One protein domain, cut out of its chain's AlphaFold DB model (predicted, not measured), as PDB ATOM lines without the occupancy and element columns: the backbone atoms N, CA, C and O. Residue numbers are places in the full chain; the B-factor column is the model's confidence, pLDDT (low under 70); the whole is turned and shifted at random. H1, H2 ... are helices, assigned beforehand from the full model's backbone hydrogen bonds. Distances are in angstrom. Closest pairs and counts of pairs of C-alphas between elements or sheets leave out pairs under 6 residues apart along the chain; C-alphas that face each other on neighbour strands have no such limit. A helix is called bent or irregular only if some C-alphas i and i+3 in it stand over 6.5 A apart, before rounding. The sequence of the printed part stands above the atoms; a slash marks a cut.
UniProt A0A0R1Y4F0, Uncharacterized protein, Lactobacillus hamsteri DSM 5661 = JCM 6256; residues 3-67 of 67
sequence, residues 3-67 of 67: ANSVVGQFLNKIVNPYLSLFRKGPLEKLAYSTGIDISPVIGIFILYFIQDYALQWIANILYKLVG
ATOM      1  N   ALA A   3      40.328  40.244 142.172       56.91
ATOM      2  CA  ALA A   3      40.979  40.477 140.874       56.91
ATOM      3  C   ALA A   3      42.305  39.708 140.677       56.91
ATOM      4  O   ALA A   3      42.658  39.384 139.549       56.91
ATOM      5  N   ASN A   4      43.009  39.378 141.768       61.38
ATOM      6  CA  ASN A   4      44.265  38.615 141.724       61.38
ATOM      7  C   ASN A   4      44.055  37.098 141.814       61.38
ATOM      8  O   ASN A   4      45.022  36.349 141.704       61.38
ATOM      9  N   SER A   5      42.820  36.634 142.015       78.88
ATOM     10  CA  SER A   5      42.512  35.204 141.989       78.88
ATOM     11  C   SER A   5      42.580  34.664 140.559       78.88
ATOM     12  O   SER A   5      42.330  35.400 139.606       78.88
ATOM     13  N   VAL A   6      42.871  33.369 140.398       74.56
ATOM     14  CA  VAL A   6      42.914  32.700 139.081       74.56
ATOM     15  C   VAL A   6      41.601  32.906 138.316       74.56
ATOM     16  O   VAL A   6      41.613  33.211 137.127       74.56
ATOM     17  N   VAL A   7      40.469  32.834 139.023       71.56
ATOM     18  CA  VAL A   7      39.132  33.086 138.468       71.56
ATOM     19  C   VAL A   7      38.966  34.553 138.066       71.56
ATOM     20  O   VAL A   7      38.490  34.840 136.971       71.56
ATOM     21  N   GLY A   8      39.409  35.488 138.908       71.38
ATOM     22  CA  GLY A   8      39.381  36.918 138.607       71.38
ATOM     23  C   GLY A   8      40.222  37.278 137.385       71.38
ATOM     24  O   GLY A   8      39.748  38.005 136.518       71.38
ATOM     25  N   GLN A   9      41.428  36.723 137.262       76.12
ATOM     26  CA  GLN A   9      42.293  36.932 136.099       76.12
ATOM     27  C   GLN A   9      41.719  36.297 134.832       76.12
ATOM     28  O   GLN A   9      41.801  36.899 133.763       76.12
ATOM     29  N   PHE A  10      41.109  35.114 134.938       74.62
ATOM     30  CA  PHE A  10      40.460  34.441 133.814       74.62
ATOM     31  C   PHE A  10      39.265  35.239 133.285       74.62
ATOM     32  O   PHE A  10      39.204  35.537 132.091       74.62
ATOM     33  N   LEU A  11      38.369  35.667 134.178       68.38
ATOM     34  CA  LEU A  11      37.245  36.535 133.825       68.38
ATOM     35  C   LEU A  11      37.742  37.853 133.236       68.38
ATOM     36  O   LEU A  11      37.241  38.283 132.203       68.38
ATOM     37  N   ASN A  12      38.779  38.455 133.820       75.06
ATOM     38  CA  ASN A  12      39.364  39.676 133.281       75.06
ATOM     39  C   ASN A  12      39.924  39.445 131.866       75.06
ATOM     40  O   ASN A  12      39.715  40.263 130.984       75.06
ATOM     41  N   LYS A  13      40.560  38.304 131.588       77.62
ATOM     42  CA  LYS A  13      41.113  37.996 130.259       77.62
ATOM     43  C   LYS A  13      40.033  37.804 129.188       77.62
ATOM     44  O   LYS A  13      40.256  38.188 128.044       77.62
ATOM     45  N   ILE A  14      38.878  37.249 129.560       71.88
ATOM     46  CA  ILE A  14      37.727  37.082 128.659       71.88
ATOM     47  C   ILE A  14      36.999  38.405 128.455       71.88
ATOM     48  O   ILE A  14      36.616  38.727 127.339       71.88
ATOM     49  N   VAL A  15      36.798  39.171 129.523       67.25
ATOM     50  CA  VAL A  15      35.904  40.332 129.529       67.25
ATOM     51  C   VAL A  15      36.626  41.616 129.091       67.25
ATOM     52  O   VAL A  15      36.034  42.451 128.411       67.25
ATOM     53  N   ASN A  16      37.918  41.771 129.397       71.56
ATOM     54  CA  ASN A  16      38.701  42.973 129.081       71.56
ATOM     55  C   ASN A  16      38.784  43.319 127.578       71.56
ATOM     56  O   ASN A  16      38.706  44.504 127.264       71.56
ATOM     57  N   PRO A  17      38.864  42.376 126.619       75.69
ATOM     58  CA  PRO A  17      38.763  42.700 125.194       75.69
ATOM     59  C   PRO A  17      37.456  43.421 124.843       75.69
ATOM     60  O   PRO A  17      37.474  44.343 124.039       75.69
ATOM     61  N   TYR A  18      36.345  43.069 125.495       68.38
ATOM     62  CA  TYR A  18      35.047  43.709 125.277       68.38
ATOM     63  C   TYR A  18      34.936  45.033 126.031       68.38
ATOM     64  O   TYR A  18      34.493  46.028 125.467       68.38
ATOM     65  N   LEU A  19      35.396  45.082 127.285       68.12
ATOM     66  CA  LEU A  19      35.377  46.316 128.077       68.12
ATOM     67  C   LEU A  19      36.321  47.379 127.524       68.12
ATOM     68  O   LEU A  19      35.969  48.552 127.527       68.12
ATOM     69  N   SER A  20      37.484  46.986 127.006       70.69
ATOM     70  CA  SER A  20      38.472  47.909 126.435       70.69
ATOM     71  C   SER A  20      37.963  48.652 125.195       70.69
ATOM     72  O   SER A  20      38.473  49.729 124.895       70.69
ATOM     73  N   LEU A  21      36.922  48.145 124.521       65.94
ATOM     74  CA  LEU A  21      36.217  48.865 123.452       65.94
ATOM     75  C   LEU A  21      35.412  50.053 123.997       65.94
ATOM     76  O   LEU A  21      35.361  51.101 123.361       65.94
ATOM     77  N   PHE A  22      34.835  49.912 125.194       64.69
ATOM     78  CA  PHE A  22      34.083  50.967 125.886       64.69
ATOM     79  C   PHE A  22      34.973  51.849 126.766       64.69
ATOM     80  O   PHE A  22      34.571  52.936 127.170       64.69
ATOM     81  N   ARG A  23      36.196  51.399 127.048       63.94
ATOM     82  CA  ARG A  23      37.208  52.093 127.854       63.94
ATOM     83  C   ARG A  23      38.121  53.005 127.038       63.94
ATOM     84  O   ARG A  23      39.187  53.352 127.519       63.94
ATOM     85  N   LYS A  24      37.733  53.386 125.818       65.75
ATOM     86  CA  LYS A  24      38.456  54.374 125.008       65.75
ATOM     87  C   LYS A  24      37.697  55.697 124.984       65.75
ATOM     88  O   LYS A  24      36.508  55.736 124.678       65.75
ATOM     89  N   GLY A  25      38.394  56.797 125.271       68.00
ATOM     90  CA  GLY A  25      37.851  58.153 125.124       68.00
ATOM     91  C   GLY A  25      37.137  58.691 126.381       68.00
ATOM     92  O   GLY A  25      37.683  58.573 127.478       68.00
ATOM     93  N   PRO A  26      35.955  59.336 126.273       60.16
ATOM     94  CA  PRO A  26      35.313  60.043 127.393       60.16
ATOM     95  C   PRO A  26      34.994  59.156 128.604       60.16
ATOM     96  O   PRO A  26      35.097  59.608 129.741       60.16
ATOM     97  N   LEU A  27      34.648  57.888 128.361       63.50
ATOM     98  CA  LEU A  27      34.317  56.908 129.399       63.50
ATOM     99  C   LEU A  27      35.543  56.489 130.222       63.50
ATOM    100  O   LEU A  27      35.426  56.258 131.421       63.50
ATOM    101  N   GLU A  28      36.728  56.465 129.606       64.62
ATOM    102  CA  GLU A  28      37.994  56.221 130.301       64.62
ATOM    103  C   GLU A  28      38.301  57.361 131.274       64.62
ATOM    104  O   GLU A  28      38.562  57.131 132.454       64.62
ATOM    105  N   LYS A  29      38.174  58.608 130.801       63.72
ATOM    106  CA  LYS A  29      38.342  59.800 131.641       63.72
ATOM    107  C   LYS A  29      37.332  59.835 132.783       63.72
ATOM    108  O   LYS A  29      37.709  60.204 133.889       63.72
ATOM    109  N   LEU A  30      36.085  59.434 132.537       63.16
ATOM    110  CA  LEU A  30      35.056  59.375 133.573       63.16
ATOM    111  C   LEU A  30      35.389  58.318 134.635       63.16
ATOM    112  O   LEU A  30      35.314  58.612 135.825       63.16
ATOM    113  N   ALA A  31      35.820  57.124 134.222       62.84
ATOM    114  CA  ALA A  31      36.207  56.053 135.138       62.84
ATOM    115  C   ALA A  31      37.425  56.443 135.994       62.84
ATOM    116  O   ALA A  31      37.414  56.237 137.207       62.84
ATOM    117  N   TYR A  32      38.438  57.081 135.396       60.38
ATOM    118  CA  TYR A  32      39.598  57.607 136.129       60.38
ATOM    119  C   TYR A  32      39.249  58.794 137.038       60.38
ATOM    120  O   TYR A  32      39.813  58.919 138.120       60.38
ATOM    121  N   SER A  33      38.320  59.659 136.620       65.25
ATOM    122  CA  SER A  33      37.905  60.851 137.370       65.25
ATOM    123  C   SER A  33      36.982  60.540 138.547       65.25
ATOM    124  O   SER A  33      36.950  61.314 139.499       65.25
ATOM    125  N   THR A  34      36.182  59.478 138.461       69.06
ATOM    126  CA  THR A  34      35.138  59.163 139.454       69.06
ATOM    127  C   THR A  34      35.477  57.939 140.300       69.06
ATOM    128  O   THR A  34      34.837  57.714 141.323       69.06
ATOM    129  N   GLY A  35      36.460  57.132 139.883       65.50
ATOM    130  CA  GLY A  35      36.775  55.840 140.497       65.50
ATOM    131  C   GLY A  35      35.725  54.753 140.230       65.50
ATOM    132  O   GLY A  35      35.891  53.624 140.689       65.50
ATOM    133  N   ILE A  36      34.656  55.071 139.488       70.81
ATOM    134  CA  ILE A  36      33.563  54.156 139.160       70.81
ATOM    135  C   ILE A  36      33.731  53.701 137.713       70.81
ATOM    136  O   ILE A  36      33.582  54.479 136.771       70.81
ATOM    137  N   ASP A  37      34.020  52.416 137.532       70.50
ATOM    138  CA  ASP A  37      34.091  51.804 136.210       70.50
ATOM    139  C   ASP A  37      32.707  51.297 135.779       70.50
ATOM    140  O   ASP A  37      32.227  50.272 136.263       70.50
ATOM    141  N   ILE A  38      32.050  52.032 134.879       75.50
ATOM    142  CA  ILE A  38      30.702  51.718 134.364       75.50
ATOM    143  C   ILE A  38      30.782  50.738 133.178       75.50
ATOM    144  O   ILE A  38      29.766  50.184 132.751       75.50
ATOM    145  N   SER A  39      31.982  50.460 132.651       72.94
ATOM    146  CA  SER A  39      32.163  49.557 131.509       72.94
ATOM    147  C   SER A  39      31.503  48.177 131.702       72.94
ATOM    148  O   SER A  39      30.861  47.721 130.756       72.94
ATOM    149  N   PRO A  40      31.567  47.512 132.877       76.25
ATOM    150  CA  PRO A  40      30.894  46.228 133.096       76.25
ATOM    151  C   PRO A  40      29.370  46.312 132.965       76.25
ATOM    152  O   PRO A  40      28.752  45.428 132.378       76.25
ATOM    153  N   VAL A  41      28.768  47.393 133.470       81.25
ATOM    154  CA  VAL A  41      27.316  47.627 133.400       81.25
ATOM    155  C   VAL A  41      26.886  47.834 131.953       81.25
ATOM    156  O   VAL A  41      25.923  47.219 131.501       81.25
ATOM    157  N   ILE A  42      27.643  48.637 131.203       77.88
ATOM    158  CA  ILE A  42      27.417  48.861 129.770       77.88
ATOM    159  C   ILE A  42      27.543  47.543 128.998       77.88
ATOM    160  O   ILE A  42      26.695  47.238 128.162       77.88
ATOM    161  N   GLY A  43      28.557  46.730 129.310       79.38
ATOM    162  CA  GLY A  43      28.752  45.420 128.693       79.38
ATOM    163  C   GLY A  43      27.557  44.486 128.902       79.38
ATOM    164  O   GLY A  43      27.051  43.915 127.938       79.38
ATOM    165  N   ILE A  44      27.059  44.376 130.138       83.75
ATOM    166  CA  ILE A  44      25.873  43.565 130.461       83.75
ATOM    167  C   ILE A  44      24.632  44.103 129.742       83.75
ATOM    168  O   ILE A  44      23.871  43.325 129.169       83.75
ATOM    169  N   PHE A  45      24.444  45.422 129.726       84.31
ATOM    170  CA  PHE A  45      23.301  46.050 129.067       84.31
ATOM    171  C   PHE A  45      23.280  45.780 127.559       84.31
ATOM    172  O   PHE A  45      22.237  45.447 127.001       84.31
ATOM    173  N   ILE A  46      24.435  45.861 126.896       80.25
ATOM    174  CA  ILE A  46      24.557  45.560 125.467       80.25
ATOM    175  C   ILE A  46      24.256  44.087 125.192       80.25
ATOM    176  O   ILE A  46      23.533  43.787 124.246       80.25
ATOM    177  N   LEU A  47      24.762  43.169 126.020       84.38
ATOM    178  CA  LEU A  47      24.453  41.743 125.878       84.38
ATOM    179  C   LEU A  47      22.953  41.469 126.027       84.38
ATOM    180  O   LEU A  47      22.391  40.745 125.207       84.38
ATOM    181  N   TYR A  48      22.308  42.083 127.023       85.69
ATOM    182  CA  TYR A  48      20.860  42.003 127.208       85.69
ATOM    183  C   TYR A  48      20.108  42.534 125.980       85.69
ATOM    184  O   TYR A  48      19.265  41.836 125.425       85.69
ATOM    185  N   PHE A  49      20.466  43.728 125.498       86.44
ATOM    186  CA  PHE A  49      19.844  44.334 124.320       86.44
ATOM    187  C   PHE A  49      19.989  43.462 123.066       86.44
ATOM    188  O   PHE A  49      19.039  43.308 122.295       86.44
ATOM    189  N   ILE A  50      21.170  42.873 122.855       85.06
ATOM    190  CA  ILE A  50      21.404  41.981 121.720       85.06
ATOM    191  C   ILE A  50      20.490  40.758 121.814       85.06
ATOM    192  O   ILE A  50      19.828  40.429 120.830       85.06
ATOM    193  N   GLN A  51      20.442  40.103 122.978       82.38
ATOM    194  CA  GLN A  51      19.653  38.885 123.168       82.38
ATOM    195  C   GLN A  51      18.150  39.132 123.052       82.38
ATOM    196  O   GLN A  51      17.469  38.403 122.336       82.38
ATOM    197  N   ASP A  52      17.647  40.150 123.742       87.25
ATOM    198  CA  ASP A  52      16.209  40.362 123.898       87.25
ATOM    199  C   ASP A  52      15.596  41.075 122.687       87.25
ATOM    200  O   ASP A  52      14.487  40.762 122.266       87.25
ATOM    201  N   TYR A  53      16.344  41.996 122.068       86.88
ATOM    202  CA  TYR A  53      15.814  42.864 121.020       86.88
ATOM    203  C   TYR A  53      16.456  42.617 119.653       86.88
ATOM    204  O   TYR A  53      15.759  42.320 118.680       86.88
ATOM    205  N   ALA A  54      17.786  42.720 119.549       86.31
ATOM    206  CA  ALA A  54      18.455  42.720 118.244       86.31
ATOM    207  C   ALA A  54      18.314  41.381 117.506       86.31
ATOM    208  O   ALA A  54      18.019  41.370 116.310       86.31
ATOM    209  N   LEU A  55      18.483  40.254 118.208       89.12
ATOM    210  CA  LEU A  55      18.345  38.924 117.608       89.12
ATOM    211  C   LEU A  55      16.913  38.650 117.141       89.12
ATOM    212  O   LEU A  55      16.731  38.153 116.031       89.12
ATOM    213  N   GLN A  56      15.903  39.019 117.936       88.81
ATOM    214  CA  GLN A  56      14.501  38.873 117.532       88.81
ATOM    215  C   GLN A  56      14.176  39.731 116.308       88.81
ATOM    216  O   GLN A  56      13.516  39.278 115.374       88.81
ATOM    217  N   TRP A  57      14.669  40.970 116.282       91.81
ATOM    218  CA  TRP A  57      14.476  41.875 115.154       91.81
ATOM    219  C   TRP A  57      15.102  41.329 113.863       91.81
ATOM    220  O   TRP A  57      14.429  41.287 112.832       91.81
ATOM    221  N   ILE A  58      16.345  40.839 113.929       90.25
ATOM    222  CA  ILE A  58      17.024  40.210 112.787       90.25
ATOM    223  C   ILE A  58      16.267  38.959 112.336       90.25
ATOM    224  O   ILE A  58      16.000  38.811 111.146       90.25
ATOM    225  N   ALA A  59      15.872  38.084 113.264       90.88
ATOM    226  CA  ALA A  59      15.114  36.875 112.943       90.88
ATOM    227  C   ALA A  59      13.796  37.200 112.220       90.88
ATOM    228  O   ALA A  59      13.471  36.567 111.220       90.88
ATOM    229  N   ASN A  60      13.081  38.239 112.662       93.12
ATOM    230  CA  ASN A  60      11.850  38.700 112.019       93.12
ATOM    231  C   ASN A  60      12.083  39.250 110.605       93.12
ATOM    232  O   ASN A  60      11.265  39.014 109.716       93.12
ATOM    233  N   ILE A  61      13.177  39.984 110.378       92.12
ATOM    234  CA  ILE A  61      13.545  40.453 109.033       92.12
ATOM    235  C   ILE A  61      13.845  39.261 108.129       92.12
ATOM    236  O   ILE A  61      13.312  39.187 107.026       92.12
ATOM    237  N   LEU A  62      14.663  38.319 108.601       92.62
ATOM    238  CA  LEU A  62      15.028  37.128 107.835       92.62
ATOM    239  C   LEU A  62      13.798  36.283 107.494       92.62
ATOM    240  O   LEU A  62      13.659  35.851 106.355       92.62
ATOM    241  N   TYR A  63      12.874  36.118 108.443       93.50
ATOM    242  CA  TYR A  63      11.617  35.410 108.211       93.50
ATOM    243  C   TYR A  63      10.786  36.063 107.098       93.50
ATOM    244  O   TYR A  63      10.300  35.364 106.221       93.50
ATOM    245  N   LYS A  64      10.686  37.399 107.076       89.75
ATOM    246  CA  LYS A  64       9.963  38.146 106.026       89.75
ATOM    247  C   LYS A  64      10.628  38.121 104.648       89.75
ATOM    248  O   LYS A  64       9.984  38.479 103.671       89.75
ATOM    249  N   LEU A  65      11.923  37.821 104.578       84.25
ATOM    250  CA  LEU A  65      12.660  37.751 103.315       84.25
ATOM    251  C   LEU A  65      12.614  36.352 102.689       84.25
ATOM    252  O   LEU A  65      12.807  36.229 101.482       84.25
ATOM    253  N   VAL A  66      12.420  35.314 103.507       84.44
ATOM    254  CA  VAL A  66      12.456  33.905 103.080       84.44
ATOM    255  C   VAL A  66      11.059  33.277 103.011       84.44
ATOM    256  O   VAL A  66      10.862  32.367 102.206       84.44
ATOM    257  N   GLY A  67      10.115  33.729 103.842       61.62
ATOM    258  CA  GLY A  67       8.706  33.315 103.822       61.62
ATOM    259  C   GLY A  67       7.839  34.238 102.983       61.62
ATOM    260  O   GLY A  67       6.887  33.710 102.368       61.62
TER     261      GLY A  67
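Overview. This is residues 3 to 67 of the 67 residues of an uncharacterized protein of Lactobacillus hamsteri DSM 5661 = JCM 6256 (UniProt A0A0R1Y4F0). The model is a T: the long bent helix H3 makes the stem and longest axis, and H1 and short H2 make the head at its first end. Residues 47 to 53 and 55 to 67 stick out. The 65 printed residues, all helix in class, hold H1, H2 and H3 in order; the whole is only just extended, close to loose (radius of gyration of the C-alphas 16.6 A), spanning 51 by 30 by 15 A.

Arrangement. H3, residues 39 to 66, was assigned as one helix by its hydrogen bonds but is bent, C-alphas 52 and 55 being 6.8 A apart; its arms H3a, residues 39 to 52, and H3b, residues 55 to 66, stand at a shallow tilt of 33 degrees, only just short of steep. H1, residues 6 to 22, touches H3a with residues 18 to 22 alone, about perpendicular at 78 degrees; the closest C-alphas, of Leu 19 and Ser 39, are 5.7 A apart. H2, residues 26 to 34, is close to but not clearly touching H3a, the closest C-alphas, of Leu 27 and Ser 39, being 7.9 A apart. Every O i to N i+4 pair is within hydrogen-bond range in H2, H3a and H3b, and 9 of 13 in H1.

Along the chain. H3a begins at C-alpha 39 (32.163, 49.557, 131.509) and is 19.9 A long; H3b, 16.5 A, ends at C-alpha 66 (12.456, 33.905, 103.080). H1 is 24.2 A long, has a kink of 51 degrees near residue 16, and is only just irregular, C-alphas 14 and 17 being 6.7 A apart. H2 is 12.1 A long.

Size, cuts and confidence. The C-alphas farthest apart, of Ser 33 and Gly 67, are 52.3 A apart. The printed part has no cut, and both links are tight. Mean pLDDT of the printed part is 75.8; 22 residues are under 70, among them 21 to 35.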